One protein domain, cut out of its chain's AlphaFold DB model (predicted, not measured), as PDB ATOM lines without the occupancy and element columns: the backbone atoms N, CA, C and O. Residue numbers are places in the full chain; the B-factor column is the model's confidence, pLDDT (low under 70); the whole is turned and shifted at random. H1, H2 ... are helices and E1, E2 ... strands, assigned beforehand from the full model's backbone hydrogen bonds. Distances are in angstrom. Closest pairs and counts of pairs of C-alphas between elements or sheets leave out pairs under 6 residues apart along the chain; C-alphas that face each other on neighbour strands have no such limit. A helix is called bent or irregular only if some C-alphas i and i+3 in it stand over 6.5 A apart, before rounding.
ATOM      1  N   VAL A   3     307.411 172.144 143.085       91.25
ATOM      2  CA  VAL A   3     307.946 173.189 143.959       91.25
ATOM      3  C   VAL A   3     308.058 172.655 145.378       91.25
ATOM      4  O   VAL A   3     307.152 172.001 145.896       91.25
ATOM      5  N   LYS A   4     309.202 172.939 146.001       93.44
ATOM      6  CA  LYS A   4     309.487 172.595 147.390       93.44
ATOM      7  C   LYS A   4     309.069 173.742 148.306       93.44
ATOM      8  O   LYS A   4     309.608 174.842 148.216       93.44
ATOM      9  N   LEU A   5     308.163 173.447 149.229       94.69
ATOM     10  CA  LEU A   5     307.770 174.315 150.337       94.69
ATOM     11  C   LEU A   5     308.181 173.683 151.669       94.69
ATOM     12  O   LEU A   5     308.463 172.490 151.748       94.69
ATOM     13  N   ILE A   6     308.230 174.491 152.725       95.75
ATOM     14  CA  ILE A   6     308.578 174.045 154.075       95.75
ATOM     15  C   ILE A   6     307.421 174.361 155.022       95.75
ATOM     16  O   ILE A   6     307.044 175.523 155.198       95.75
ATOM     17  N   GLU A   7     306.904 173.332 155.685       95.94
ATOM     18  CA  GLU A   7     306.020 173.469 156.843       95.94
ATOM     19  C   GLU A   7     306.842 173.201 158.099       95.94
ATOM     20  O   GLU A   7     307.394 172.121 158.283       95.94
ATOM     21  N   GLU A   8     306.953 174.195 158.971       97.25
ATOM     22  CA  GLU A   8     307.738 174.073 160.193       97.25
ATOM     23  C   GLU A   8     307.034 174.757 161.354       97.25
ATOM     24  O   GLU A   8     306.545 175.882 161.232       97.25
ATOM     25  N   LEU A   9     307.043 174.098 162.506       96.56
ATOM     26  CA  LEU A   9     306.675 174.673 163.787       96.56
ATOM     27  C   LEU A   9     307.689 174.200 164.822       96.56
ATOM     28  O   LEU A   9     307.573 173.097 165.349       96.56
ATOM     29  N   SER A  10     308.670 175.046 165.134       96.19
ATOM     30  CA  SER A  10     309.712 174.700 166.099       96.19
ATOM     31  C   SER A  10     310.050 175.853 167.048       96.19
ATOM     32  O   SER A  10     309.824 177.029 166.750       96.19
ATOM     33  N   LYS A  11     310.551 175.529 168.246       96.00
ATOM     34  CA  LYS A  11     310.907 176.471 169.316       96.00
ATOM     35  C   LYS A  11     312.159 176.040 170.079       96.00
ATOM     36  O   LYS A  11     312.495 174.859 170.152       96.00
ATOM     37  N   SER A  12     312.869 177.010 170.656       94.06
ATOM     38  CA  SER A  12     314.018 176.737 171.523       94.06
ATOM     39  C   SER A  12     313.572 176.105 172.844       94.06
ATOM     40  O   SER A  12     312.458 176.355 173.306       94.06
ATOM     41  N   LYS A  13     314.470 175.369 173.517       92.75
ATOM     42  CA  LYS A  13     314.214 174.809 174.862       92.75
ATOM     43  C   LYS A  13     313.745 175.882 175.857       92.75
ATOM     44  O   LYS A  13     312.821 175.669 176.630       92.75
ATOM     45  N   SER A  14     314.334 177.076 175.771       91.31
ATOM     46  CA  SER A  14     314.000 178.242 176.599       91.31
ATOM     47  C   SER A  14     312.728 178.995 176.176       91.31
ATOM     48  O   SER A  14     312.404 180.009 176.788       91.31
ATOM     49  N   LYS A  15     312.037 178.578 175.102       88.56
ATOM     50  CA  LYS A  15     310.843 179.230 174.509       88.56
ATOM     51  C   LYS A  15     311.034 180.698 174.072       88.56
ATOM     52  O   LYS A  15     310.079 181.368 173.670       88.56
ATOM     53  N   ARG A  16     312.273 181.198 174.119       92.31
ATOM     54  CA  ARG A  16     312.673 182.559 173.720       92.31
ATOM     55  C   ARG A  16     312.676 182.744 172.205       92.31
ATOM     56  O   ARG A  16     312.451 183.853 171.728       92.31
ATOM     57  N   HIS A  17     312.903 181.663 171.463       94.38
ATOM     58  CA  HIS A  17     312.901 181.652 170.007       94.38
ATOM     59  C   HIS A  17     311.882 180.645 169.493       94.38
ATOM     60  O   HIS A  17     311.728 179.568 170.068       94.38
ATOM     61  N   ALA A  18     311.188 181.006 168.421       96.12
ATOM     62  CA  ALA A  18     310.273 180.118 167.720       96.12
ATOM     63  C   ALA A  18     310.226 180.485 166.241       96.12
ATOM     64  O   ALA A  18     310.424 181.648 165.887       96.12
ATOM     65  N   ILE A  19     309.956 179.506 165.389       96.81
ATOM     66  CA  ILE A  19     309.732 179.697 163.964       96.81
ATOM     67  C   ILE A  19     308.440 178.997 163.557       96.81
ATOM     68  O   ILE A  19     308.110 177.915 164.047       96.81
ATOM     69  N   ARG A  20     307.716 179.644 162.651       96.62
ATOM     70  CA  ARG A  20     306.625 179.052 161.892       96.62
ATOM     71  C   ARG A  20     306.917 179.260 160.411       96.62
ATOM     72  O   ARG A  20     307.040 180.404 159.972       96.62
ATOM     73  N   ARG A  21     307.026 178.174 159.653       97.06
ATOM     74  CA  ARG A  21     307.036 178.195 158.187       97.06
ATOM     75  C   ARG A  21     305.763 177.539 157.690       97.06
ATOM     76  O   ARG A  21     305.348 176.532 158.256       97.06
ATOM     77  N   MET A  22     305.110 178.158 156.716       96.38
ATOM     78  CA  MET A  22     303.855 177.668 156.154       96.38
ATOM     79  C   MET A  22     303.874 177.844 154.646       96.38
ATOM     80  O   MET A  22     304.255 178.911 154.161       96.38
ATOM     81  N   GLY A  23     303.453 176.805 153.938       95.69
ATOM     82  CA  GLY A  23     303.225 176.838 152.506       95.69
ATOM     83  C   GLY A  23     301.748 177.076 152.202       95.69
ATOM     84  O   GLY A  23     300.865 176.598 152.919       95.69
ATOM     85  N   PHE A  24     301.483 177.796 151.118       96.25
ATOM     86  CA  PHE A  24     300.148 178.007 150.567       96.25
ATOM     87  C   PHE A  24     300.197 177.947 149.046       96.25
ATOM     88  O   PHE A  24     301.227 178.237 148.439       96.25
ATOM     89  N   ILE A  25     299.063 177.615 148.446       95.44
ATOM     90  CA  ILE A  25     298.813 177.758 147.016       95.44
ATOM     91  C   ILE A  25     297.720 178.806 146.874       95.44
ATOM     92  O   ILE A  25     296.688 178.712 147.534       95.44
ATOM     93  N   VAL A  26     297.966 179.827 146.061       95.38
ATOM     94  CA  VAL A  26     297.024 180.917 145.811       95.38
ATOM     95  C   VAL A  26     296.668 180.897 144.335       95.38
ATOM     96  O   VAL A  26     297.536 181.140 143.499       95.38
ATOM     97  N   LYS A  27     295.409 180.593 144.019       93.50
ATOM     98  CA  LYS A  27     294.898 180.645 142.642       93.50
ATOM     99  C   LYS A  27     294.594 182.084 142.238       93.50
ATOM    100  O   LYS A  27     294.348 182.942 143.093       93.50
ATOM    101  N   GLU A  28     294.531 182.345 140.938       89.62
ATOM    102  CA  GLU A  28     294.088 183.646 140.414       89.62
ATOM    103  C   GLU A  28     292.648 184.000 140.818       89.62
ATOM    104  O   GLU A  28     292.341 185.166 141.066       89.62
ATOM    105  N   THR A  29     291.801 182.992 141.055       89.50
ATOM    106  CA  THR A  29     290.449 183.137 141.632       89.50
ATOM    107  C   THR A  29     290.435 183.638 143.084       89.50
ATOM    108  O   THR A  29     289.370 183.816 143.669       89.50
ATOM    109  N   CYS A  30     291.605 183.901 143.679       85.56
ATOM    110  CA  CYS A  30     291.814 184.283 145.078       85.56
ATOM    111  C   CYS A  30     291.523 183.182 146.109       85.56
ATOM    112  O   CYS A  30     291.489 183.475 147.310       85.56
ATOM    113  N   GLU A  31     291.350 181.937 145.673       91.38
ATOM    114  CA  GLU A  31     291.294 180.782 146.566       91.38
ATOM    115  C   GLU A  31     292.673 180.498 147.166       91.38
ATOM    116  O   GLU A  31     293.696 180.562 146.479       91.38
ATOM    117  N   ILE A  32     292.695 180.186 148.463       93.75
ATOM    118  CA  ILE A  32     293.910 179.848 149.204       93.75
ATOM    119  C   ILE A  32     293.787 178.404 149.665       93.75
ATOM    120  O   ILE A  32     292.912 178.064 150.460       93.75
ATOM    121  N   GLU A  33     294.710 177.571 149.208       93.06
ATOM    122  CA  GLU A  33     294.774 176.159 149.544       93.06
ATOM    123  C   GLU A  33     296.068 175.826 150.284       93.06
ATOM    124  O   GLU A  33     297.086 176.522 150.196       93.06
ATOM    125  N   ARG A  34     296.033 174.723 151.035       90.69
ATOM    126  CA  ARG A  34     297.246 174.143 151.607       90.69
ATOM    127  C   ARG A  34     297.949 173.268 150.576       90.69
ATOM    128  O   ARG A  34     297.266 172.556 149.843       90.69
ATOM    129  N   PRO A  35     299.290 173.271 150.554       89.00
ATOM    130  CA  PRO A  35     300.054 172.399 149.680       89.00
ATOM    131  C   PRO A  35     299.713 170.933 149.980       89.00
ATOM    132  O   PRO A  35     299.981 170.442 151.076       89.00
ATOM    133  N   ARG A  36     299.105 170.240 149.011       85.12
ATOM    134  CA  ARG A  36     298.824 168.798 149.071       85.12
ATOM    135  C   ARG A  36     299.824 168.082 148.175       85.12
ATOM    136  O   ARG A  36     299.747 168.175 146.956       85.12
ATOM    137  N   GLY A  37     300.785 167.396 148.778       87.69
ATOM    138  CA  GLY A  37     301.806 166.670 148.037       87.69
ATOM    139  C   GLY A  37     302.640 165.773 148.936       87.69
ATOM    140  O   GLY A  37     302.285 165.531 150.091       87.69
ATOM    141  N   ARG A  38     303.753 165.269 148.399       91.06
ATOM    142  CA  ARG A  38     304.650 164.390 149.153       91.06
ATOM    143  C   ARG A  38     305.302 165.191 150.280       91.06
ATOM    144  O   ARG A  38     305.965 166.191 150.016       91.06
ATOM    145  N   SER A  39     305.120 164.729 151.513       93.31
ATOM    146  CA  SER A  39     305.717 165.315 152.713       93.31
ATOM    147  C   SER A  39     306.880 164.450 153.188       93.31
ATOM    148  O   SER A  39     306.731 163.233 153.308       93.31
ATOM    149  N   ILE A  40     308.038 165.060 153.434       95.62
ATOM    150  CA  ILE A  40     309.234 164.387 153.951       95.62
ATOM    151  C   ILE A  40     309.639 165.080 155.256       95.62
ATOM    152  O   ILE A  40     309.875 166.291 155.238       95.62
ATOM    153  N   PRO A  41     309.721 164.360 156.390       95.19
ATOM    154  CA  PRO A  41     310.164 164.953 157.644       95.19
ATOM    155  C   PRO A  41     311.633 165.374 157.542       95.19
ATOM    156  O   PRO A  41     312.477 164.638 157.030       95.19
ATOM    157  N   ILE A  42     311.940 166.561 158.055       96.12
ATOM    158  CA  ILE A  42     313.294 167.110 158.117       96.12
ATOM    159  C   ILE A  42     313.620 167.579 159.530       96.12
ATOM    160  O   ILE A  42     312.748 167.773 160.377       96.12
ATOM    161  N   LYS A  43     314.911 167.799 159.788       94.38
ATOM    162  CA  LYS A  43     315.354 168.354 161.064       94.38
ATOM    163  C   LYS A  43     314.817 169.789 161.226       94.38
ATOM    164  O   LYS A  43     315.094 170.628 160.366       94.38
ATOM    165  N   PRO A  44     314.099 170.100 162.319       95.75
ATOM    166  CA  PRO A  44     313.640 171.458 162.588       95.75
ATOM    167  C   PRO A  44     314.809 172.403 162.890       95.75
ATOM    168  O   PRO A  44     315.868 171.987 163.365       95.75
ATOM    169  N   LEU A  45     314.598 173.701 162.662       93.56
ATOM    170  CA  LEU A  45     315.561 174.755 162.975       93.56
ATOM    171  C   LEU A  45     315.848 174.836 164.479       93.56
ATOM    172  O   LEU A  45     316.983 175.085 164.882       93.56
ATOM    173  N   TYR A  46     314.823 174.652 165.316       93.81
ATOM    174  CA  TYR A  46     314.961 174.669 166.769       93.81
ATOM    175  C   TYR A  46     314.731 173.298 167.407       93.81
ATOM    176  O   TYR A  46     314.094 172.418 166.844       93.81
ATOM    177  N   ALA A  47     315.234 173.150 168.636       90.75
ATOM    178  CA  ALA A  47     315.320 171.878 169.355       90.75
ATOM    179  C   ALA A  47     313.981 171.177 169.658       90.75
ATOM    180  O   ALA A  47     313.999 169.985 169.941       90.75
ATOM    181  N   GLN A  48     312.850 171.889 169.682       94.38
ATOM    182  CA  GLN A  48     311.536 171.306 169.973       94.38
ATOM    183  C   GLN A  48     310.543 171.631 168.862       94.38
ATOM    184  O   GLN A  48     310.291 172.810 168.616       94.38
ATOM    185  N   GLY A  49     309.927 170.615 168.261       94.06
ATOM    186  CA  GLY A  49     308.889 170.765 167.243       94.06
ATOM    187  C   GLY A  49     309.165 169.924 166.005       94.06
ATOM    188  O   GLY A  49     309.969 168.998 166.049       94.06
ATOM    189  N   GLU A  50     308.501 170.273 164.910       95.38
ATOM    190  CA  GLU A  50     308.473 169.473 163.685       95.38
ATOM    191  C   GLU A  50     308.736 170.343 162.460       95.38
ATOM    192  O   GLU A  50     308.385 171.529 162.426       95.38
ATOM    193  N   ALA A  51     309.343 169.738 161.445       96.06
ATOM    194  CA  ALA A  51     309.583 170.357 160.157       96.06
ATOM    195  C   ALA A  51     309.423 169.320 159.046       96.06
ATOM    196  O   ALA A  51     309.850 168.175 159.182       96.06
ATOM    197  N   HIS A  52     308.815 169.742 157.947       96.19
ATOM    198  CA  HIS A  52     308.525 168.910 156.793       96.19
ATOM    199  C   HIS A  52     308.827 169.684 155.513       96.19
ATOM    200  O   HIS A  52     308.487 170.864 155.387       96.19
ATOM    201  N   GLU A  53     309.438 169.008 154.549       95.44
ATOM    202  CA  GLU A  53     309.475 169.461 153.165       95.44
ATOM    203  C   GLU A  53     308.242 168.939 152.442       95.44
ATOM    204  O   GLU A  53     307.975 167.739 152.453       95.44
ATOM    205  N   VAL A  54     307.499 169.839 151.808       94.88
ATOM    206  CA  VAL A  54     306.289 169.513 151.058       94.88
ATOM    207  C   VAL A  54     306.549 169.795 149.586       94.88
ATOM    208  O   VAL A  54     306.782 170.935 149.185       94.88
ATOM    209  N   TYR A  55     306.523 168.736 148.789       93.25
ATOM    210  CA  TYR A  55     306.764 168.757 147.352       93.25
ATOM    211  C   TYR A  55     305.424 168.761 146.628       93.25
ATOM    212  O   TYR A  55     304.685 167.775 146.701       93.25
ATOM    213  N   VAL A  56     305.098 169.862 145.946       91.88
ATOM    214  CA  VAL A  56     303.780 170.042 145.321       91.88
ATOM    215  C   VAL A  56     303.888 170.460 143.865       91.88
ATOM    216  O   VAL A  56     304.726 171.281 143.499       91.88
ATOM    217  N   ASN A  57     303.004 169.900 143.041       90.94
ATOM    218  CA  ASN A  57     302.760 170.382 141.690       90.94
ATOM    219  C   ASN A  57     301.809 171.575 141.763       90.94
ATOM    220  O   ASN A  57     300.672 171.433 142.208       90.94
ATOM    221  N   ILE A  58     302.283 172.742 141.343       89.94
ATOM    222  CA  ILE A  58     301.468 173.953 141.322       89.94
ATOM    223  C   ILE A  58     300.722 174.012 139.982       89.94
ATOM    224  O   ILE A  58     301.368 173.856 138.938       89.94
ATOM    225  N   PRO A  59     299.398 174.243 139.989       89.75
ATOM    226  CA  PRO A  59     298.638 174.511 138.773       89.75
ATOM    227  C   PRO A  59     299.205 175.698 137.968       89.75
ATOM    228  O   PRO A  59     299.781 176.614 138.561       89.75
ATOM    229  N   PRO A  60     299.058 175.725 136.630       87.38
ATOM    230  CA  PRO A  60     299.555 176.828 135.800       87.38
ATOM    231  C   PRO A  60     298.975 178.204 136.173       87.38
ATOM    232  O   PRO A  60     299.664 179.209 136.036       87.38
ATOM    233  N   ASP A  61     297.743 178.222 136.673       90.25
ATOM    234  CA  ASP A  61     296.932 179.370 137.098       90.25
ATOM    235  C   ASP A  61     297.051 179.674 138.608       90.25
ATOM    236  O   ASP A  61     296.183 180.308 139.220       90.25
ATOM    237  N   ALA A  62     298.123 179.191 139.240       93.69
ATOM    238  CA  ALA A  62     298.343 179.345 140.667       93.69
ATOM    239  C   ALA A  62     299.788 179.708 141.018       93.69
ATOM    240  O   ALA A  62     300.747 179.474 140.282       93.69
ATOM    241  N   TYR A  63     299.929 180.252 142.220       95.50
ATOM    242  CA  TYR A  63     301.189 180.698 142.789       95.50
ATOM    243  C   TYR A  63     301.453 179.954 144.091       95.50
ATOM    244  O   TYR A  63     300.553 179.807 144.923       95.50
ATOM    245  N   ALA A  64     302.694 179.530 144.317       96.31
ATOM    246  CA  ALA A  64     303.086 179.054 145.637       96.31
ATOM    247  C   ALA A  64     303.519 180.223 146.510       96.31
ATOM    248  O   ALA A  64     304.209 181.139 146.066       96.31
ATOM    249  N   VAL A  65     303.154 180.166 147.783       97.19
ATOM    250  CA  VAL A  65     303.563 181.151 148.773       97.19
ATOM    251  C   VAL A  65     304.214 180.455 149.950       97.19
ATOM    252  O   VAL A  65     303.618 179.583 150.578       97.19
ATOM    253  N   GLN A  66     305.420 180.893 150.291       97.50
ATOM    254  CA  GLN A  66     306.110 180.498 151.508       97.50
ATOM    255  C   GLN A  66     306.077 181.656 152.505       97.50
ATOM    256  O   GLN A  66     306.688 182.707 152.302       97.50
ATOM    257  N   LEU A  67     305.385 181.452 153.623       97.44
ATOM    258  CA  LEU A  67     305.442 182.325 154.788       97.44
ATOM    259  C   LEU A  67     306.514 181.810 155.750       97.44
ATOM    260  O   LEU A  67     306.558 180.621 156.071       97.44
ATOM    261  N   ILE A  68     307.350 182.712 156.252       97.56
ATOM    262  CA  ILE A  68     308.361 182.442 157.275       97.56
ATOM    263  C   ILE A  68     308.191 183.483 158.374       97.56
ATOM    264  O   ILE A  68     308.339 184.673 158.119       97.56
ATOM    265  N   MET A  69     307.916 183.054 159.602       96.94
ATOM    266  CA  MET A  69     307.741 183.925 160.765       96.94
ATOM    267  C   MET A  69     308.648 183.456 161.894       96.94
ATOM    268  O   MET A  69     308.600 182.300 162.298       96.94
ATOM    269  N   ILE A  70     309.473 184.355 162.419       96.62
ATOM    270  CA  ILE A  70     310.469 184.078 163.453       96.62
ATOM    271  C   ILE A  70     310.214 184.997 164.642       96.62
ATOM    272  O   ILE A  70     310.231 186.226 164.523       96.62
ATOM    273  N   LYS A  71     310.028 184.395 165.814       95.06
ATOM    274  CA  LYS A  71     309.994 185.065 167.111       95.06
ATOM    275  C   LYS A  71     311.420 185.200 167.647       95.06
ATOM    276  O   LYS A  71     312.115 184.208 167.858       95.06
ATOM    277  N   CYS A  72     311.853 186.433 167.877       90.75
ATOM    278  CA  CYS A  72     313.141 186.747 168.491       90.75
ATOM    279  C   CYS A  72     313.043 186.814 170.026       90.75
ATOM    280  O   CYS A  72     311.957 186.990 170.574       90.75
ATOM    281  N   LEU A  73     314.206 186.832 170.695       89.25
ATOM    282  CA  LEU A  73     314.367 186.911 172.158       89.25
ATOM    283  C   LEU A  73     313.488 187.973 172.843       89.25
ATOM    284  O   LEU A  73     312.946 187.734 173.915       89.25
ATOM    285  N   ARG A  74     313.316 189.144 172.219       89.31
ATOM    286  CA  ARG A  74     312.505 190.258 172.749       89.31
ATOM    287  C   ARG A  74     311.001 190.119 172.459       89.31
ATOM    288  O   ARG A  74     310.325 191.131 172.309       89.31
ATOM    289  N   ASN A  75     310.500 188.898 172.251       88.00
ATOM    290  CA  ASN A  75     309.124 188.602 171.821       88.00
ATOM    291  C   ASN A  75     308.667 189.357 170.555       88.00
ATOM    292  O   ASN A  75     307.477 189.488 170.289       88.00
ATOM    293  N   ARG A  76     309.609 189.841 169.739       91.88
ATOM    294  CA  ARG A  76     309.303 190.498 168.464       91.88
ATOM    295  C   ARG A  76     309.249 189.455 167.363       91.88
ATOM    296  O   ARG A  76     310.167 188.647 167.255       91.88
ATOM    297  N   VAL A  77     308.224 189.532 166.523       94.50
ATOM    298  CA  VAL A  77     308.104 188.688 165.334       94.50
ATOM    299  C   VAL A  77     308.625 189.442 164.116       94.50
ATOM    300  O   VAL A  77     308.281 190.605 163.886       94.50
ATOM    301  N   LYS A  78     309.486 188.779 163.353       96.31
ATOM    302  CA  LYS A  78     309.894 189.186 162.008       96.31
ATOM    303  C   LYS A  78     309.483 188.090 161.043       96.31
ATOM    304  O   LYS A  78     309.408 186.934 161.443       96.31
ATOM    305  N   GLY A  79     309.267 188.432 159.788       95.81
ATOM    306  CA  GLY A  79     308.940 187.432 158.795       95.81
ATOM    307  C   GLY A  79     309.312 187.809 157.381       95.81
ATOM    308  O   GLY A  79     309.771 188.919 157.103       95.81
ATOM    309  N   CYS A  80     309.108 186.846 156.504       97.06
ATOM    310  CA  CYS A  80     309.287 186.936 155.072       97.06
ATOM    311  C   CYS A  80     308.103 186.230 154.410       97.06
ATOM    312  O   CYS A  80     307.665 185.190 154.902       97.06
ATOM    313  N   ILE A  81     307.584 186.806 153.333       97.44
ATOM    314  CA  ILE A  81     306.610 186.151 152.459       97.44
ATOM    315  C   ILE A  81     307.246 186.107 151.079       97.44
ATOM    316  O   ILE A  81     307.665 187.142 150.553       97.44
ATOM    317  N   GLU A  82     307.347 184.908 150.533       97.81
ATOM    318  CA  GLU A  82     307.932 184.631 149.228       97.81
ATOM    319  C   GLU A  82     306.852 184.062 148.328       97.81
ATOM    320  O   GLU A  82     306.138 183.149 148.729       97.81
ATOM    321  N   VAL A  83     306.725 184.626 147.137       97.19
ATOM    322  CA  VAL A  83     305.777 184.210 146.112       97.19
ATOM    323  C   VAL A  83     306.573 183.591 144.976       97.19
ATOM    324  O   VAL A  83     307.516 184.209 144.475       97.19
ATOM    325  N   PHE A  84     306.172 182.397 144.569       96.19
ATOM    326  CA  PHE A  84     306.781 181.625 143.503       96.19
ATOM    327  C   PHE A  84     305.766 181.362 142.393       96.19
ATOM    328  O   PHE A  84     304.580 181.155 142.662       96.19
ATOM    329  N   SER A  85     306.235 181.354 141.151       94.31
ATOM    330  CA  SER A  85     305.472 180.848 140.007       94.31
ATOM    331  C   SER A  85     305.355 179.325 140.055       94.31
ATOM    332  O   SER A  85     306.003 178.649 140.858       94.31
ATOM    333  N   SER A  86     304.540 178.779 139.156       91.75
ATOM    334  CA  SER A  86     304.314 177.339 139.001       91.75
ATOM    335  C   SER A  86     305.571 176.533 138.631       91.75
ATOM    336  O   SER A  86     305.649 175.333 138.900       91.75
ATOM    337  N   ASP A  87     306.590 177.189 138.072       89.94
ATOM    338  CA  ASP A  87     307.916 176.627 137.784       89.94
ATOM    339  C   ASP A  87     308.924 176.792 138.941       89.94
ATOM    340  O   ASP A  87     310.064 176.344 138.841       89.94
ATOM    341  N   GLY A  88     308.518 177.415 140.054       90.69
ATOM    342  CA  GLY A  88     309.353 177.621 141.238       90.69
ATOM    343  C   GLY A  88     310.251 178.858 141.192       90.69
ATOM    344  O   GLY A  88     311.062 179.046 142.102       90.69
ATOM    345  N   ARG A  89     310.127 179.734 140.184       93.88
ATOM    346  CA  ARG A  89     310.873 181.004 140.168       93.88
ATOM    347  C   ARG A  89     310.323 181.966 141.214       93.88
ATOM    348  O   ARG A  89     309.116 182.115 141.373       93.88
ATOM    349  N   LEU A  90     311.217 182.656 141.922       96.12
ATOM    350  CA  LEU A  90     310.835 183.682 142.889       96.12
ATOM    351  C   LEU A  90     310.311 184.923 142.154       96.12
ATOM    352  O   LEU A  90     311.066 185.615 141.475       96.12
ATOM    353  N   LEU A  91     309.032 185.224 142.343       96.50
ATOM    354  CA  LEU A  91     308.341 186.344 141.707       96.50
ATOM    355  C   LEU A  91     308.373 187.612 142.560       96.50
ATOM    356  O   LEU A  91     308.594 188.713 142.053       96.50
ATOM    357  N   LEU A  92     308.145 187.459 143.864       97.31
ATOM    358  CA  LEU A  92     308.118 188.557 144.823       97.31
ATOM    359  C   LEU A  92     308.542 188.058 146.201       97.31
ATOM    360  O   LEU A  92     308.064 187.039 146.691       97.31
ATOM    361  N   ARG A  93     309.402 188.824 146.867       97.75
ATOM    362  CA  ARG A  93     309.767 188.626 148.269       97.75
ATOM    363  C   ARG A  93     309.496 189.902 149.044       97.75
ATOM    364  O   ARG A  93     310.051 190.959 148.728       97.75
ATOM    365  N   VAL A  94     308.722 189.794 150.118       97.50
ATOM    366  CA  VAL A  94     308.473 190.896 151.052       97.50
ATOM    367  C   VAL A  94     308.937 190.545 152.459       97.50
ATOM    368  O   VAL A  94     308.854 189.403 152.901       97.50
ATOM    369  N   LYS A  95     309.410 191.551 153.190       97.44
ATOM    370  CA  LYS A  95     309.804 191.428 154.597       97.44
ATOM    371  C   LYS A  95     308.727 192.018 155.493       97.44
ATOM    372  O   LYS A  95     308.254 193.125 155.244       97.44
ATOM    373  N   TYR A  96     308.410 191.310 156.567       96.75
ATOM    374  CA  TYR A  96     307.531 191.754 157.640       96.75
ATOM    375  C   TYR A  96     308.357 192.082 158.891       96.75
ATOM    376  O   TYR A  96     309.013 191.218 159.474       96.75
ATOM    377  N   GLN A  97     308.348 193.342 159.326       94.69
ATOM    378  CA  GLN A  97     309.060 193.773 160.530       94.69
ATOM    379  C   GLN A  97     308.396 194.998 161.156       94.69
ATOM    380  O   GLN A  97     308.043 195.943 160.456       94.69
ATOM    381  N   LYS A  98     308.291 195.027 162.496       93.38
ATOM    382  CA  LYS A  98     307.672 196.144 163.243       93.38
ATOM    383  C   LYS A  98     306.266 196.482 162.701       93.38
ATOM    384  O   LYS A  98     305.953 197.656 162.516       93.38
ATOM    385  N   PHE A  99     305.463 195.456 162.397       93.69
ATOM    386  CA  PHE A  99     304.134 195.584 161.778       93.69
ATOM    387  C   PHE A  99     304.136 196.279 160.404       93.69
ATOM    388  O   PHE A  99     303.121 196.817 159.975       93.69
ATOM    389  N   LYS A 100     305.274 196.319 159.704       95.06
ATOM    390  CA  LYS A 100     305.390 196.896 158.360       95.06
ATOM    391  C   LYS A 100     305.798 195.818 157.370       95.06
ATOM    392  O   LYS A 100     306.727 195.060 157.651       95.06
ATOM    393  N   VAL A 101     305.145 195.799 156.215       95.94
ATOM    394  CA  VAL A 101     305.513 194.950 155.078       95.94
ATOM    395  C   VAL A 101     306.240 195.808 154.055       95.94
ATOM    396  O   VAL A 101     305.772 196.895 153.715       95.94
ATOM    397  N   ARG A 102     307.407 195.357 153.595       95.88
ATOM    398  CA  ARG A 102     308.220 196.064 152.599       95.88
ATOM    399  C   ARG A 102     308.667 195.118 151.502       95.88
ATOM    400  O   ARG A 102     309.086 194.002 151.816       95.88
ATOM    401  N   LYS A 103     308.639 195.577 150.251       95.88
ATOM    402  CA  LYS A 103     309.283 194.862 149.144       95.88
ATOM    403  C   LYS A 103     310.768 194.668 149.451       95.88
ATOM    404  O   LYS A 103     311.431 195.583 149.934       95.88
ATOM    405  N   SER A 104     311.260 193.454 149.223       94.19
ATOM    406  CA  SER A 104     312.683 193.133 149.302       94.19
ATOM    407  C   SER A 104     313.259 192.887 147.914       94.19
ATOM    408  O   SER A 104     314.296 193.456 147.611       94.19
ATOM    409  N   VAL A 105     312.626 192.030 147.108       94.62
ATOM    410  CA  VAL A 105     313.073 191.638 145.757       94.62
ATOM    411  C   VAL A 105     311.843 191.272 144.922       94.62
ATOM    412  O   VAL A 105     310.845 190.833 145.493       94.62
ATOM    413  N   GLY A 106     311.927 191.405 143.598       94.81
ATOM    414  CA  GLY A 106     310.904 190.946 142.657       94.81
ATOM    415  C   GLY A 106     309.921 192.036 142.238       94.81
ATOM    416  O   GLY A 106     310.159 193.227 142.459       94.81
ATOM    417  N   ASP A 107     308.824 191.614 141.619       94.19
ATOM    418  CA  ASP A 107     307.870 192.495 140.946       94.19
ATOM    419  C   ASP A 107     306.667 192.835 141.847       94.19
ATOM    420  O   ASP A 107     305.984 191.955 142.384       94.19
ATOM    421  N   SER A 108     306.389 194.135 142.001       94.06
ATOM    422  CA  SER A 108     305.274 194.663 142.795       94.06
ATOM    423  C   SER A 108     303.898 194.215 142.274       94.06
ATOM    424  O   SER A 108     302.930 194.258 143.043       94.06
ATOM    425  N   LYS A 109     303.781 193.756 141.017       94.62
ATOM    426  CA  LYS A 109     302.509 193.276 140.448       94.62
ATOM    427  C   LYS A 109     301.907 192.099 141.218       94.62
ATOM    428  O   LYS A 109     300.692 191.972 141.281       94.62
ATOM    429  N   TYR A 110     302.734 191.300 141.896       94.94
ATOM    430  CA  TYR A 110     302.298 190.159 142.715       94.94
ATOM    431  C   TYR A 110     301.920 190.541 144.158       94.94
ATOM    432  O   TYR A 110     301.674 189.678 145.001       94.94
ATOM    433  N   SER A 111     301.875 191.837 144.483       94.81
ATOM    434  CA  SER A 111     301.558 192.320 145.836       94.81
ATOM    435  C   SER A 111     300.159 191.928 146.326       94.81
ATOM    436  O   SER A 111     299.960 191.796 147.535       94.81
ATOM    437  N   TRP A 112     299.213 191.677 145.418       94.56
ATOM    438  CA  TRP A 112     297.868 191.209 145.760       94.56
ATOM    439  C   TRP A 112     297.885 189.834 146.452       94.56
ATOM    440  O   TRP A 112     297.111 189.611 147.380       94.56
ATOM    441  N   ILE A 113     298.817 188.945 146.082       95.56
ATOM    442  CA  ILE A 113     298.979 187.609 146.685       95.56
ATOM    443  C   ILE A 113     299.395 187.750 148.150       95.56
ATOM    444  O   ILE A 113     298.853 187.102 149.048       95.56
ATOM    445  N   VAL A 114     300.339 188.658 148.405       95.31
ATOM    446  CA  VAL A 114     300.808 188.984 149.754       95.31
ATOM    447  C   VAL A 114     299.663 189.540 150.607       95.31
ATOM    448  O   VAL A 114     299.496 189.113 151.750       95.31
ATOM    449  N   ASP A 115     298.864 190.463 150.063       94.81
ATOM    450  CA  ASP A 115     297.704 191.039 150.757       94.81
ATOM    451  C   ASP A 115     296.665 189.966 151.127       94.81
ATOM    452  O   ASP A 115     296.185 189.922 152.263       94.81
ATOM    453  N   LYS A 116     296.380 189.033 150.210       94.50
ATOM    454  CA  LYS A 116     295.462 187.910 150.455       94.50
ATOM    455  C   LYS A 116     295.930 187.018 151.601       94.50
ATOM    456  O   LYS A 116     295.139 186.720 152.493       94.50
ATOM    457  N   ILE A 117     297.211 186.654 151.633       95.81
ATOM    458  CA  ILE A 117     297.777 185.826 152.708       95.81
ATOM    459  C   ILE A 117     297.745 186.551 154.058       95.81
ATOM    460  O   ILE A 117     297.373 185.956 155.070       95.81
ATOM    461  N   ILE A 118     298.079 187.846 154.083       94.94
ATOM    462  CA  ILE A 118     298.009 188.672 155.298       94.94
ATOM    463  C   ILE A 118     296.586 188.696 155.855       94.94
ATOM    464  O   ILE A 118     296.404 188.483 157.055       94.94
ATOM    465  N   LYS A 119     295.585 188.917 154.994       95.00
ATOM    466  CA  LYS A 119     294.169 188.943 155.379       95.00
ATOM    467  C   LYS A 119     293.682 187.580 155.860       95.00
ATOM    468  O   LYS A 119     293.079 187.499 156.926       95.00
ATOM    469  N   HIS A 120     293.993 186.514 155.121       95.19
ATOM    470  CA  HIS A 120     293.596 185.146 155.458       95.19
ATOM    471  C   HIS A 120     294.123 184.711 156.830       95.19
ATOM    472  O   HIS A 120     293.385 184.155 157.639       95.19
ATOM    473  N   LEU A 121     295.385 185.030 157.125       94.19
ATOM    474  CA  LEU A 121     296.030 184.689 158.393       94.19
ATOM    475  C   LEU A 121     295.843 185.747 159.486       94.19
ATOM    476  O   LEU A 121     296.386 185.587 160.580       94.19
ATOM    477  N   LYS A 122     295.112 186.832 159.199       94.88
ATOM    478  CA  LYS A 122     294.905 187.976 160.100       94.88
ATOM    479  C   LYS A 122     296.228 188.511 160.676       94.88
ATOM    480  O   LYS A 122     296.321 188.840 161.858       94.88
ATOM    481  N   ILE A 123     297.274 188.582 159.845       93.19
ATOM    482  CA  ILE A 123     298.585 189.088 160.270       93.19
ATOM    483  C   ILE A 123     298.447 190.589 160.563       93.19
ATOM    484  O   ILE A 123     298.005 191.340 159.691       93.19
ATOM    485  N   PRO A 124     298.853 191.070 161.751       94.00
ATOM    486  CA  PRO A 124     298.729 192.481 162.088       94.00
ATOM    487  C   PRO A 124     299.696 193.317 161.242       94.00
ATOM    488  O   PRO A 124     300.913 193.168 161.336       94.00
ATOM    489  N   VAL A 125     299.174 194.232 160.426       94.44
ATOM    490  CA  VAL A 125     299.980 195.111 159.569       94.44
ATOM    491  C   VAL A 125     299.513 196.553 159.720       94.44
ATOM    492  O   VAL A 125     298.352 196.873 159.513       94.44
ATOM    493  N   ARG A 126     300.448 197.443 160.059       93.75
ATOM    494  CA  ARG A 126     300.237 198.891 160.174       93.75
ATOM    495  C   ARG A 126     300.519 199.633 158.867       93.75
ATOM    496  O   ARG A 126     299.959 200.695 158.637       93.75
ATOM    497  N   ARG A 127     301.460 199.147 158.049       91.94
ATOM    498  CA  ARG A 127     301.845 199.802 156.785       91.94
ATOM    499  C   ARG A 127     302.379 198.798 155.769       91.94
ATOM    500  O   ARG A 127     303.242 197.991 156.113       91.94
ATOM    501  N   MET A 128     301.931 198.913 154.521       90.69
ATOM    502  CA  MET A 128     302.417 198.129 153.384       90.69
ATOM    503  C   MET A 128     303.103 199.051 152.373       90.69
ATOM    504  O   MET A 128     302.464 199.908 151.777       90.69
ATOM    505  N   ASN A 129     304.407 198.866 152.187       89.62
ATOM    506  CA  ASN A 129     305.225 199.584 151.209       89.62
ATOM    507  C   ASN A 129     305.757 198.566 150.189       89.62
ATOM    508  O   ASN A 129     306.912 198.139 150.274       89.62
ATOM    509  N   ILE A 130     304.875 198.095 149.308       84.75
ATOM    510  CA  ILE A 130     305.207 197.076 148.298       84.75
ATOM    511  C   ILE A 130     305.229 197.670 146.883       84.75
ATOM    512  O   ILE A 130     305.875 197.084 146.026       84.75
TER     513      ILE A 130
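AT A GLANCE: This is residues 3 to 130 of the 131 residues of an uncharacterized protein of Thermoprotei archaeon (UniProt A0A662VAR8). One large, twisted wall of nine strands curls round a single helix, H1, which covers one face of the sheet, mostly at E7, E6, E5 and E2. E1, E4 and E3 carry the wall on well past the helix, and after E2 residues 32 to 33 fold back to pair with its residues 25 to 26. The printed part has 128 residues with eight named strands, then H1, then a short last strand, E9. The sheet order is E3 E4 E1 E2 E5 E6 E7 E8 E9, mixed, with E8 and E9 the parallel pair. The class is mostly strand; the whole is compact, with a radius of gyration of the C-alphas of 14.5 A and spans of 43 by 36 by 22 A.

HOW THE PARTS SIT: E2, residues 18 to 27, and E5, residues 62 to 71, are antiparallel neighbours at 165 degrees, with N 20 and O 69 2.8 A apart. E1, residues 3 to 11, forms a hairpin with E2, with N 8 and O 21 at 2.9 A. E4, residues 48 to 57, is antiparallel to E1 at 168 degrees, with N 5 and O 54 at 2.9 A. The edge strand E3, residues 38 to 42, forms a hairpin with E4, with N 40 and O 53 at 2.9 A. E5, E6 at residues 77 to 84, E7 at residues 90 to 97 and E8 at residues 100 to 106 form a meander, each strand the antiparallel neighbour of the one before. N 68 and O 80, N 81 and O 94, and N 95 and O 102 are within hydrogen-bond range at 2.8, 2.9 and 2.8 A. The other edge strand, E9, residues 127 to 129, is parallel to E8 at 18 degrees, with N 101 and O 127 at 2.9 A. H1, residues 108 to 120, is on the sheet in two layers, a helix on one face. E8, H1 and E9 form a strand-helix-strand unit, two parallel neighbour strands with a helix between, and its crossover is right-handed. The closest C-alphas of H1 and E7 are those of Tyr 110 and Leu 92, 6.4 A apart. H1 is irregular, with C-alphas 109 and 112 7.4 A apart, and 6 of 9 O i to N i+4 pairs are within hydrogen-bond range.

IN THESE COORDINATES: E1 begins at C-alpha 3 (307.946, 173.189, 143.959) and spans 25.7 A. E2 spans 29.4 A, E4 29.6 A, E5 29.5 A and E6 23.0 A. H1 spans 19.7 A and ends at C-alpha 120 (293.596, 185.146, 155.458). E9 ends at C-alpha 129 (305.225, 199.584, 151.209).

THE WHOLE: The two C-alphas farthest apart are those of Ser 14 and Pro 60, 43.3 A. The printed part has no cut and no long link. The mean pLDDT of the printed part is 94.0, and no printed residue is under 70.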